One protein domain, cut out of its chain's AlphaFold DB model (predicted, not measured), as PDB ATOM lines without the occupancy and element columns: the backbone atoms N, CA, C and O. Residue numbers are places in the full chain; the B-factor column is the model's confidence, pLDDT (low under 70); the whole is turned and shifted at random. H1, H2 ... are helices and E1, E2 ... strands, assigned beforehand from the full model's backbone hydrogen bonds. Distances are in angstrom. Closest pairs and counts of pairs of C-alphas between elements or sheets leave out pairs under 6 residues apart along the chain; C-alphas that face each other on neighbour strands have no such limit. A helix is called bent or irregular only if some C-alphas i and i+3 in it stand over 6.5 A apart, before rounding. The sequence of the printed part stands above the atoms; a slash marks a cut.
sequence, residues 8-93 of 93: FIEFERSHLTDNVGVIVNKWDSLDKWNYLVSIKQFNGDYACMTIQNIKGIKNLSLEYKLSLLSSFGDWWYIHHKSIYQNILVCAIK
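This is residues 8 to 93 of the 93 residues of an uncharacterized protein of viral metagenome (UniProt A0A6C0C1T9). A strongly twisted wall of four antiparallel strands, E1 to E4, stands with a helical pair, H1 and H2, beside one end; the helices only graze the sheet, and H2 is kinked. The printed part has 86 residues, with E1, E2, E3, E4, H1 and H2 in that order, and the class is mixed, helices and strands. The sheet's order E1, E2, E3, E4 is a meander, each strand the antiparallel neighbour of the one before. The whole is compact, with a radius of gyration of the C-alphas of 13.0 A and spans of 39 by 27 by 27 A.

E1 is residues 8 to 10, 7.2 A long, from C-alpha 8 at (-17.554, 18.992, -30.002). E2, residues 20 to 29, is 23.6 A long and bends by 73 degrees at residue 24. E3, residues 32 to 39, is 21.4 A, and E4, residues 46 to 50, is 13.1 A. H1 is residues 62 to 69, 10.7 A. H2, residues 74 to 91, is 21.5 A and ends with C-alpha 91 at (-27.494, 30.733, -28.674).

E1 and E2 form a hairpin, with N 9 and O 21 2.9 A apart. E2 and E3 form one too, with N 24 and O 36 at 2.9 A, as do E3 and E4, with N 35 and O 49 at 2.8 A. H1 grazes the sheet with residues 65 to 69, H2 with residues 76 to 83. H1 and H2, a helical hairpin, touch through residues 84 to 91 of H2 alone, opposite ways at a shallow tilt of 3 degrees; their closest C-alphas, of Leu 62 and Ala 91, are 6.2 A apart. H2 is irregular, with C-alphas 79 and 82 8.4 A apart. In H1 every O i to N i+4 pair is within hydrogen-bond range, in H2 11 of 14.

The C-alphas farthest apart, of Leu 30 and Ile 92, are 40.2 A apart. The printed part has no cut, and the link from E4 to H1 is long, with 11 residues. Residues 14 to 17 and residue 93 have pLDDT under 70.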
ATOM      1  N   PHE A   8     -17.217  19.792 -28.834       94.44
ATOM      2  CA  PHE A   8     -17.554  18.992 -30.002       94.44
ATOM      3  C   PHE A   8     -16.274  18.673 -30.758       94.44
ATOM      4  O   PHE A   8     -15.432  19.548 -30.980       94.44
ATOM      5  N   ILE A   9     -16.140  17.422 -31.166       93.69
ATOM      6  CA  ILE A   9     -14.920  16.911 -31.766       93.69
ATOM      7  C   ILE A   9     -15.220  16.085 -33.006       93.69
ATOM      8  O   ILE A   9     -16.256  15.432 -33.095       93.69
ATOM      9  N   GLU A  10     -14.267  16.098 -33.932       92.12
ATOM     10  CA  GLU A  10     -14.187  15.134 -35.018       92.12
ATOM     11  C   GLU A  10     -13.180  14.056 -34.631       92.12
ATOM     12  O   GLU A  10     -12.123  14.353 -34.055       92.12
ATOM     13  N   PHE A  11     -13.500  12.812 -34.955       88.75
ATOM     14  CA  PHE A  11     -12.638  11.665 -34.708       88.75
ATOM     15  C   PHE A  11     -12.505  10.782 -35.950       88.75
ATOM     16  O   PHE A  11     -13.287  10.867 -36.888       88.75
ATOM     17  N   GLU A  12     -11.501   9.912 -35.992       81.25
ATOM     18  CA  GLU A  12     -11.412   8.916 -37.065       81.25
ATOM     19  C   GLU A  12     -12.056   7.600 -36.634       81.25
ATOM     20  O   GLU A  12     -11.572   6.920 -35.728       81.25
ATOM     21  N   ARG A  13     -13.141   7.216 -37.315       72.56
ATOM     22  CA  ARG A  13     -13.665   5.845 -37.312       72.56
ATOM     23  C   ARG A  13     -14.009   5.430 -38.738       72.56
ATOM     24  O   ARG A  13     -14.842   6.049 -39.389       72.56
ATOM     25  N   SER A  14     -13.387   4.347 -39.198       61.47
ATOM     26  CA  SER A  14     -13.445   3.836 -40.578       61.47
ATOM     27  C   SER A  14     -14.839   3.436 -41.077       61.47
ATOM     28  O   SER A  14     -15.004   3.210 -42.271       61.47
ATOM     29  N   HIS A  15     -15.836   3.331 -40.195       68.31
ATOM     30  CA  HIS A  15     -17.162   2.786 -40.519       68.31
ATOM     31  C   HIS A  15     -18.324   3.762 -40.298       68.31
ATOM     32  O   HIS A  15     -19.475   3.369 -40.465       68.31
ATOM     33  N   LEU A  16     -18.060   5.011 -39.904       67.19
ATOM     34  CA  LEU A  16     -19.107   5.993 -39.613       67.19
ATOM     35  C   LEU A  16     -19.028   7.163 -40.599       67.19
ATOM     36  O   LEU A  16     -17.954   7.683 -40.888       67.19
ATOM     37  N   THR A  17     -20.188   7.570 -41.115       64.88
ATOM     38  CA  THR A  17     -20.333   8.643 -42.115       64.88
ATOM     39  C   THR A  17     -20.359  10.050 -41.511       64.88
ATOM     40  O   THR A  17     -20.312  11.019 -42.256       64.88
ATOM     41  N   ASP A  18     -20.441  10.171 -40.180       72.50
ATOM     42  CA  ASP A  18     -20.659  11.433 -39.456       72.50
ATOM     43  C   ASP A  18     -19.805  11.427 -38.169       72.50
ATOM     44  O   ASP A  18     -20.292  11.182 -37.067       72.50
ATOM     45  N   ASN A  19     -18.488  11.606 -38.277       87.19
ATOM     46  CA  ASN A  19     -17.572  11.397 -37.144       87.19
ATOM     47  C   ASN A  19     -17.534  12.551 -36.128       87.19
ATOM     48  O   ASN A  19     -16.474  12.894 -35.608       87.19
ATOM     49  N   VAL A  20     -18.684  13.160 -35.854       91.69
ATOM     50  CA  VAL A  20     -18.824  14.239 -34.881       91.69
ATOM     51  C   VAL A  20     -19.434  13.695 -33.598       91.69
ATOM     52  O   VAL A  20     -20.453  13.003 -33.612       91.69
ATOM     53  N   GLY A  21     -18.818  14.036 -32.473       93.69
ATOM     54  CA  GLY A  21     -19.324  13.702 -31.147       93.69
ATOM     55  C   GLY A  21     -19.095  14.824 -30.152       93.69
ATOM     56  O   GLY A  21     -18.418  15.810 -30.447       93.69
ATOM     57  N   VAL A  22     -19.665  14.663 -28.963       95.75
ATOM     58  CA  VAL A  22     -19.504  15.604 -27.849       95.75
ATOM     59  C   VAL A  22     -18.844  14.904 -26.671       95.75
ATOM     60  O   VAL A  22     -19.211  13.782 -26.316       95.75
ATOM     61  N   ILE A  23     -17.856  15.549 -26.063       95.75
ATOM     62  CA  ILE A  23     -17.188  15.015 -24.877       95.75
ATOM     63  C   ILE A  23     -18.120  15.176 -23.677       95.75
ATOM     64  O   ILE A  23     -18.501  16.289 -23.320       95.75
ATOM     65  N   VAL A  24     -18.451  14.062 -23.030       96.94
ATOM     66  CA  VAL A  24     -19.313  14.029 -21.836       96.94
ATOM     67  C   VAL A  24     -18.547  13.720 -20.557       96.94
ATOM     68  O   VAL A  24     -19.007  14.043 -19.468       96.94
ATOM     69  N   ASN A  25     -17.359  13.127 -20.674       95.81
ATOM     70  CA  ASN A  25     -16.461  12.916 -19.546       95.81
ATOM     71  C   ASN A  25     -15.003  12.898 -20.018       95.81
ATOM     72  O   ASN A  25     -14.722  12.590 -21.179       95.81
ATOM     73  N   LYS A  26     -14.073  13.207 -19.117       94.56
ATOM     74  CA  LYS A  26     -12.635  13.086 -19.354       94.56
ATOM     75  C   LYS A  26     -11.928  12.604 -18.095       94.56
ATOM     76  O   LYS A  26     -12.276  13.020 -16.992       94.56
ATOM     77  N   TRP A  27     -10.917  11.767 -18.267       93.81
ATOM     78  CA  TRP A  27     -10.064  11.304 -17.179       93.81
ATOM     79  C   TRP A  27      -8.622  11.181 -17.655       93.81
ATOM     80  O   TRP A  27      -8.347  11.066 -18.853       93.81
ATOM     81  N   ASP A  28      -7.704  11.228 -16.702       89.88
ATOM     82  CA  ASP A  28      -6.290  11.000 -16.953       89.88
ATOM     83  C   ASP A  28      -5.946   9.526 -16.703       89.88
ATOM     84  O   ASP A  28      -6.481   8.894 -15.787       89.88
ATOM     85  N   SER A  29      -5.081   8.965 -17.538       84.06
ATOM     86  CA  SER A  29      -4.493   7.642 -17.351       84.06
ATOM     87  C   SER A  29      -3.104   7.620 -17.974       84.06
ATOM     88  O   SER A  29      -2.981   7.723 -19.194       84.06
ATOM     89  N   LEU A  30      -2.073   7.382 -17.155       83.38
ATOM     90  CA  LEU A  30      -0.678   7.226 -17.598       83.38
ATOM     91  C   LEU A  30      -0.196   8.405 -18.471       83.38
ATOM     92  O   LEU A  30       0.273   8.195 -19.591       83.38
ATOM     93  N   ASP A  31      -0.373   9.637 -17.980       73.19
ATOM     94  CA  ASP A  31      -0.028  10.896 -18.665       73.19
ATOM     95  C   ASP A  31      -0.738  11.097 -20.019       73.19
ATOM     96  O   ASP A  31      -0.266  11.815 -20.909       73.19
ATOM     97  N   LYS A  32      -1.891  10.446 -20.207       81.56
ATOM     98  CA  LYS A  32      -2.720  10.559 -21.408       81.56
ATOM     99  C   LYS A  32      -4.167  10.831 -21.032       81.56
ATOM    100  O   LYS A  32      -4.808  10.083 -20.299       81.56
ATOM    101  N   TRP A  33      -4.718  11.864 -21.662       85.50
ATOM    102  CA  TRP A  33      -6.140  12.155 -21.577       85.50
ATOM    103  C   TRP A  33      -6.959  11.138 -22.365       85.50
ATOM    104  O   TRP A  33      -6.721  10.913 -23.560       85.50
ATOM    105  N   ASN A  34      -7.961  10.594 -21.689       92.81
ATOM    106  CA  ASN A  34      -9.004   9.769 -22.266       92.81
ATOM    107  C   ASN A  34     -10.341  10.492 -22.142       92.81
ATOM    108  O   ASN A  34     -10.594  11.223 -21.179       92.81
ATOM    109  N   TYR A  35     -11.188  10.284 -23.137       94.94
ATOM    110  CA  TYR A  35     -12.444  10.993 -23.292       94.94
ATOM    111  C   TYR A  35     -13.572   9.997 -23.501       94.94
ATOM    112  O   TYR A  35     -13.433   9.039 -24.264       94.94
ATOM    113  N   LEU A  36     -14.696  10.254 -22.840       95.62
ATOM    114  CA  LEU A  36     -15.962   9.601 -23.123       95.62
ATOM    115  C   LEU A  36     -16.738  10.523 -24.060       95.62
ATOM    116  O   LEU A  36     -17.046  11.661 -23.700       95.62
ATOM    117  N   VAL A  37     -17.009  10.043 -25.266       95.00
ATOM    118  CA  VAL A  37     -17.570  10.834 -26.363       95.00
ATOM    119  C   VAL A  37     -18.932  10.266 -26.724       95.00
ATOM    120  O   VAL A  37     -19.030   9.085 -27.040       95.00
ATOM    121  N   SER A  38     -19.978  11.087 -26.690       95.75
ATOM    122  CA  SER A  38     -21.305  10.687 -27.176       95.75
ATOM    123  C   SER A  38     -21.372  10.777 -28.692       95.75
ATOM    124  O   SER A  38     -20.957  11.789 -29.265       95.75
ATOM    125  N   ILE A  39     -21.900   9.733 -29.328       92.25
ATOM    126  CA  ILE A  39     -21.919   9.580 -30.784       92.25
ATOM    127  C   ILE A  39     -23.346   9.451 -31.326       92.25
ATOM    128  O   ILE A  39     -24.180   8.696 -30.824       92.25
ATOM    129  N   LYS A  40     -23.623  10.197 -32.396       88.38
ATOM    130  CA  LYS A  40     -24.954  10.319 -33.008       88.38
ATOM    131  C   LYS A  40     -25.499   9.013 -33.557       88.38
ATOM    132  O   LYS A  40     -26.676   8.725 -33.379       88.38
ATOM    133  N   GLN A  41     -24.658   8.212 -34.204       87.06
ATOM    134  CA  GLN A  41     -25.088   6.984 -34.883       87.06
ATOM    135  C   GLN A  41     -25.638   5.925 -33.927       87.06
ATOM    136  O   GLN A  41     -26.271   4.977 -34.374       87.06
ATOM    137  N   PHE A  42     -25.412   6.101 -32.625       89.19
ATOM    138  CA  PHE A  42     -25.881   5.208 -31.575       89.19
ATOM    139  C   PHE A  42     -26.755   5.965 -30.567       89.19
ATOM    140  O   PHE A  42     -26.701   5.701 -29.373       89.19
ATOM    141  N   ASN A  43     -27.545   6.941 -31.034       90.75
ATOM    142  CA  ASN A  43     -28.498   7.709 -30.222       90.75
ATOM    143  C   ASN A  43     -27.885   8.323 -28.946       90.75
ATOM    144  O   ASN A  43     -28.542   8.389 -27.903       90.75
ATOM    145  N   GLY A  44     -26.632   8.778 -29.029       92.88
ATOM    146  CA  GLY A  44     -25.912   9.392 -27.912       92.88
ATOM    147  C   GLY A  44     -25.136   8.413 -27.028       92.88
ATOM    148  O   GLY A  44     -24.612   8.847 -26.005       92.88
ATOM    149  N   ASP A  45     -25.038   7.130 -27.396       93.62
ATOM    150  CA  ASP A  45     -24.177   6.167 -26.696       93.62
ATOM    151  C   ASP A  45     -22.703   6.600 -26.748       93.62
ATOM    152  O   ASP A  45     -22.327   7.540 -27.457       93.62
ATOM    153  N   TYR A  46     -21.856   5.942 -25.969       93.44
ATOM    154  CA  TYR A  46     -20.507   6.397 -25.699       93.44
ATOM    155  C   TYR A  46     -19.430   5.618 -26.444       93.44
ATOM    156  O   TYR A  46     -19.449   4.397 -26.580       93.44
ATOM    157  N   ALA A  47     -18.401   6.351 -26.847       92.31
ATOM    158  CA  ALA A  47     -17.125   5.816 -27.271       92.31
ATOM    159  C   ALA A  47     -16.018   6.342 -26.357       92.31
ATOM    160  O   ALA A  47     -15.912   7.545 -26.123       92.31
ATOM    161  N   CYS A  48     -15.155   5.442 -25.891       92.00
ATOM    162  CA  CYS A  48     -13.889   5.830 -25.284       92.00
ATOM    163  C   CYS A  48     -12.888   6.180 -26.386       92.00
ATOM    164  O   CYS A  48     -12.712   5.411 -27.336       92.00
ATOM    165  N   MET A  49     -12.236   7.332 -26.256       89.81
ATOM    166  CA  MET A  49     -11.253   7.819 -27.218       89.81
ATOM    167  C   MET A  49     -10.039   8.393 -26.507       89.81
ATOM    168  O   MET A  49     -10.160   9.067 -25.483       89.81
ATOM    169  N   THR A  50      -8.864   8.160 -27.076       91.06
ATOM    170  CA  THR A  50      -7.647   8.848 -26.653       91.06
ATOM    171  C   THR A  50      -7.487  10.136 -27.451       91.06
ATOM    172  O   THR A  50      -8.060  10.299 -28.532       91.06
ATOM    173  N   ILE A  51      -6.664  11.053 -26.947       89.75
ATOM    174  CA  ILE A  51      -6.335  12.296 -27.656       89.75
ATOM    175  C   ILE A  51      -5.828  12.064 -29.094       89.75
ATOM    176  O   ILE A  51      -6.079  12.892 -29.961       89.75
ATOM    177  N   GLN A  52      -5.157  10.938 -29.367       88.88
ATOM    178  CA  GLN A  52      -4.630  10.616 -30.698       88.88
ATOM    179  C   GLN A  52      -5.732  10.352 -31.732       88.88
ATOM    180  O   GLN A  52      -5.484  10.489 -32.924       88.88
ATOM    181  N   ASN A  53      -6.938   9.983 -31.293       88.88
ATOM    182  CA  ASN A  53      -8.064   9.728 -32.189       88.88
ATOM    183  C   ASN A  53      -8.880  10.989 -32.506       88.88
ATOM    184  O   ASN A  53      -9.831  10.905 -33.283       88.88
ATOM    185  N   ILE A  54      -8.535  12.133 -31.908       90.75
ATOM    186  CA  ILE A  54      -9.318  13.364 -31.978       90.75
ATOM    187  C   ILE A  54      -8.609  14.394 -32.860       90.75
ATOM    188  O   ILE A  54      -7.505  14.841 -32.548       90.75
ATOM    189  N   LYS A  55      -9.285  14.835 -33.923       87.62
ATOM    190  CA  LYS A  55      -8.818  15.908 -34.818       87.62
ATOM    191  C   LYS A  55      -9.219  17.305 -34.333       87.62
ATOM    192  O   LYS A  55      -8.521  18.276 -34.618       87.62
ATOM    193  N   GLY A  56     -10.308  17.380 -33.564       84.00
ATOM    194  CA  GLY A  56     -10.926  18.628 -33.107       84.00
ATOM    195  C   GLY A  56     -11.737  19.313 -34.214       84.00
ATOM    196  O   GLY A  56     -11.502  19.086 -35.396       84.00
ATOM    197  N   ILE A  57     -12.706  20.153 -33.840       87.62
ATOM    198  CA  ILE A  57     -13.503  20.938 -34.794       87.62
ATOM    199  C   ILE A  57     -13.433  22.412 -34.418       87.62
ATOM    200  O   ILE A  57     -13.695  22.782 -33.278       87.62
ATOM    201  N   LYS A  58     -13.089  23.264 -35.389       73.00
ATOM    202  CA  LYS A  58     -12.925  24.700 -35.137       73.00
ATOM    203  C   LYS A  58     -14.245  25.465 -35.149       73.00
ATOM    204  O   LYS A  58     -14.450  26.290 -34.271       73.00
ATOM    205  N   ASN A  59     -15.143  25.177 -36.092       82.12
ATOM    206  CA  ASN A  59     -16.347  25.980 -36.302       82.12
ATOM    207  C   ASN A  59     -17.572  25.088 -36.534       82.12
ATOM    208  O   ASN A  59     -17.799  24.617 -37.643       82.12
ATOM    209  N   LEU A  60     -18.370  24.886 -35.484       90.56
ATOM    210  CA  LEU A  60     -19.733  24.361 -35.595       90.56
ATOM    211  C   LEU A  60     -20.705  25.452 -35.189       90.56
ATOM    212  O   LEU A  60     -20.530  26.062 -34.128       90.56
ATOM    213  N   SER A  61     -21.729  25.655 -36.013       93.19
ATOM    214  CA  SER A  61     -22.812  26.571 -35.681       93.19
ATOM    215  C   SER A  61     -23.572  26.067 -34.450       93.19
ATOM    216  O   SER A  61     -23.578  24.868 -34.141       93.19
ATOM    217  N   LEU A  62     -24.190  26.985 -33.711       92.88
ATOM    218  CA  LEU A  62     -24.951  26.627 -32.513       92.88
ATOM    219  C   LEU A  62     -26.174  25.779 -32.877       92.88
ATOM    220  O   LEU A  62     -26.489  24.831 -32.164       92.88
ATOM    221  N   GLU A  63     -26.790  26.048 -34.025       92.44
ATOM    222  CA  GLU A  63     -27.904  25.282 -34.584       92.44
ATOM    223  C   GLU A  63     -27.493  23.835 -34.848       92.44
ATOM    224  O   GLU A  63     -28.209  22.917 -34.455       92.44
ATOM    225  N   TYR A  64     -26.315  23.613 -35.443       92.94
ATOM    226  CA  TYR A  64     -25.804  22.261 -35.655       92.94
ATOM    227  C   TYR A  64     -25.569  21.544 -34.325       92.94
ATOM    228  O   TYR A  64     -25.976  20.395 -34.162       92.94
ATOM    229  N   LYS A  65     -24.943  22.218 -33.351       94.12
ATOM    230  CA  LYS A  65     -24.703  21.643 -32.019       94.12
ATOM    231  C   LYS A  65     -26.016  21.239 -31.348       94.12
ATOM    232  O   LYS A  65     -26.126  20.117 -30.865       94.12
ATOM    233  N   LEU A  66     -27.016  22.120 -31.352       93.81
ATOM    234  CA  LEU A  66     -28.338  21.849 -30.782       93.81
ATOM    235  C   LEU A  66     -29.052  20.713 -31.521       93.81
ATOM    236  O   LEU A  66     -29.585  19.817 -30.869       93.81
ATOM    237  N   SER A  67     -29.002  20.711 -32.857       93.00
ATOM    238  CA  SER A  67     -29.584  19.661 -33.697       93.00
ATOM    239  C   SER A  67     -28.928  18.296 -33.470       93.00
ATOM    240  O   SER A  67     -29.620  17.276 -33.490       93.00
ATOM    241  N   LEU A  68     -27.613  18.259 -33.234       93.06
ATOM    242  CA  LEU A  68     -26.906  17.031 -32.884       93.06
ATOM    243  C   LEU A  68     -27.418  16.490 -31.549       93.06
ATOM    244  O   LEU A  68     -27.824  15.335 -31.471       93.06
ATOM    245  N   LEU A  69     -27.441  17.328 -30.511       94.19
ATOM    246  CA  LEU A  69     -27.856  16.886 -29.180       94.19
ATOM    247  C   LEU A  69     -29.332  16.484 -29.124       94.19
ATOM    248  O   LEU A  69     -29.670  15.543 -28.414       94.19
ATOM    249  N   SER A  70     -30.206  17.140 -29.894       91.69
ATOM    250  CA  SER A  70     -31.624  16.767 -29.975       91.69
ATOM    251  C   SER A  70     -31.864  15.418 -30.658       91.69
ATOM    252  O   SER A  70     -32.972  14.902 -30.589       91.69
ATOM    253  N   SER A  71     -30.862  14.865 -31.349       91.88
ATOM    254  CA  SER A  71     -30.948  13.533 -31.965       91.88
ATOM    255  C   SER A  71     -30.577  12.391 -31.012       91.88
ATOM    256  O   SER A  71     -30.711  11.224 -31.374       91.88
ATOM    257  N   PHE A  72     -30.096  12.701 -29.807       94.88
ATOM    258  CA  PHE A  72     -29.767  11.693 -28.803       94.88
ATOM    259  C   PHE A  72     -31.018  11.240 -28.043       94.88
ATOM    260  O   PHE A  72     -32.017  11.952 -27.989       94.88
ATOM    261  N   GLY A  73     -30.970  10.041 -27.456       92.69
ATOM    262  CA  GLY A  73     -32.100   9.508 -26.695       92.69
ATOM    263  C   GLY A  73     -32.369  10.284 -25.399       92.69
ATOM    264  O   GLY A  73     -31.460  10.887 -24.829       92.69
ATOM    265  N   ASP A  74     -33.600  10.201 -24.884       93.69
ATOM    266  CA  ASP A  74     -34.046  10.918 -23.673       93.69
ATOM    267  C   ASP A  74     -33.125  10.704 -22.462       93.69
ATOM    268  O   ASP A  74     -32.850  11.623 -21.687       93.69
ATOM    269  N   TRP A  75     -32.596   9.487 -22.327       94.50
ATOM    270  CA  TRP A  75     -31.640   9.115 -21.288       94.50
ATOM    271  C   TRP A  75     -30.395  10.013 -21.306       94.50
ATOM    272  O   TRP A  75     -29.904  10.421 -20.252       94.50
ATOM    273  N   TRP A  76     -29.907  10.378 -22.493       96.12
ATOM    274  CA  TRP A  76     -28.734  11.223 -22.639       96.12
ATOM    275  C   TRP A  76     -29.007  12.606 -22.059       96.12
ATOM    276  O   TRP A  76     -28.194  13.125 -21.296       96.12
ATOM    277  N   TYR A  77     -30.180  13.177 -22.353       93.88
ATOM    278  CA  TYR A  77     -30.583  14.472 -21.811       93.88
ATOM    279  C   TYR A  77     -30.660  14.448 -20.283       93.88
ATOM    280  O   TYR A  77     -30.169  15.370 -19.634       93.88
ATOM    281  N   ILE A  78     -31.201  13.381 -19.691       94.12
ATOM    282  CA  ILE A  78     -31.289  13.230 -18.230       94.12
ATOM    283  C   ILE A  78     -29.899  13.311 -17.579       94.12
ATOM    284  O   ILE A  78     -29.738  13.988 -16.561       94.12
ATOM    285  N   HIS A  79     -28.890  12.676 -18.179       95.81
ATOM    286  CA  HIS A  79     -27.529  12.639 -17.637       95.81
ATOM    287  C   HIS A  79     -26.670  13.856 -18.010       95.81
ATOM    288  O   HIS A  79     -25.813  14.255 -17.222       95.81
ATOM    289  N   HIS A  80     -26.915  14.475 -19.169       96.06
ATOM    290  CA  HIS A  80     -26.042  15.499 -19.763       96.06
ATOM    291  C   HIS A  80     -26.742  16.832 -20.030       96.06
ATOM    292  O   HIS A  80     -26.263  17.645 -20.826       96.06
ATOM    293  N   LYS A  81     -27.856  17.110 -19.336       94.69
ATOM    294  CA  LYS A  81     -28.651  18.340 -19.524       94.69
ATOM    295  C   LYS A  81     -27.819  19.621 -19.482       94.69
ATOM    296  O   LYS A  81     -28.134  20.574 -20.186       94.69
ATOM    297  N   SER A  82     -26.764  19.656 -18.663       95.88
ATOM    298  CA  SER A  82     -25.909  20.833 -18.485       95.88
ATOM    299  C   SER A  82     -25.180  21.213 -19.774       95.88
ATOM    300  O   SER A  82     -25.057  22.397 -20.073       95.88
ATOM    301  N   ILE A  83     -24.761  20.230 -20.575       96.06
ATOM    302  CA  ILE A  83     -24.118  20.460 -21.874       96.06
ATOM    303  C   ILE A  83     -25.114  21.118 -22.832       96.06
ATOM    304  O   ILE A  83     -24.807  22.148 -23.430       96.06
ATOM    305  N   TYR A  84     -26.328  20.566 -22.923       93.88
ATOM    306  CA  TYR A  84     -27.394  21.125 -23.756       93.88
ATOM    307  C   TYR A  84     -27.761  22.555 -23.334       93.88
ATOM    308  O   TYR A  84     -27.786  23.466 -24.161       93.88
ATOM    309  N   GLN A  85     -27.987  22.774 -22.035       93.50
ATOM    310  CA  GLN A  85     -28.345  24.080 -21.477       93.50
ATOM    311  C   GLN A  85     -27.261  25.134 -21.724       93.50
ATOM    312  O   GLN A  85     -27.591  26.261 -22.082       93.50
ATOM    313  N   ASN A  86     -25.981  24.775 -21.599       94.25
ATOM    314  CA  ASN A  86     -24.878  25.698 -21.869       94.25
ATOM    315  C   ASN A  86     -24.867  26.177 -23.326       94.25
ATOM    316  O   ASN A  86     -24.688  27.367 -23.577       94.25
ATOM    317  N   ILE A  87     -25.093  25.280 -24.288       92.81
ATOM    318  CA  ILE A  87     -25.142  25.650 -25.713       92.81
ATOM    319  C   ILE A  87     -26.352  26.540 -25.989       92.81
ATOM    320  O   ILE A  87     -26.231  27.526 -26.712       92.81
ATOM    321  N   LEU A  88     -27.496  26.225 -25.379       91.56
ATOM    322  CA  LEU A  88     -28.719  27.005 -25.529       91.56
ATOM    323  C   LEU A  88     -28.548  28.428 -24.979       91.56
ATOM    324  O   LEU A  88     -28.924  29.383 -25.650       91.56
ATOM    325  N   VAL A  89     -27.892  28.587 -23.823       93.50
ATOM    326  CA  VAL A  89     -27.531  29.904 -23.266       93.50
ATOM    327  C   VAL A  89     -26.609  30.684 -24.206       93.50
ATOM    328  O   VAL A  89     -26.755  31.896 -24.327       93.50
ATOM    329  N   CYS A  90     -25.671  30.018 -24.880       88.44
ATOM    330  CA  CYS A  90     -24.820  30.669 -25.878       88.44
ATOM    331  C   CYS A  90     -25.583  31.091 -27.142       88.44
ATOM    332  O   CYS A  90     -25.133  32.010 -27.811       88.44
ATOM    333  N   ALA A  91     -26.698  30.436 -27.478       87.81
ATOM    334  CA  ALA A  91     -27.494  30.733 -28.674       87.81
ATOM    335  C   ALA A  91     -28.485  31.889 -28.496       87.81
ATOM    336  O   ALA A  91     -28.934  32.461 -29.482       87.81
ATOM    337  N   ILE A  92     -28.835  32.219 -27.251       87.25
ATOM    338  CA  ILE A  92     -29.769  33.307 -26.912       87.25
ATOM    339  C   ILE A  92     -29.068  34.605 -26.487       87.25
ATOM    340  O   ILE A  92     -29.747  35.578 -26.160       87.25
ATOM    341  N   LYS A  93     -27.734  34.599 -26.418       67.31
ATOM    342  CA  LYS A  93     -26.903  35.777 -26.143       67.31
ATOM    343  C   LYS A  93     -26.487  36.438 -27.446       67.31
ATOM    344  O   LYS A  93     -26.463  37.686 -27.454       67.31
TER     345      LYS A  93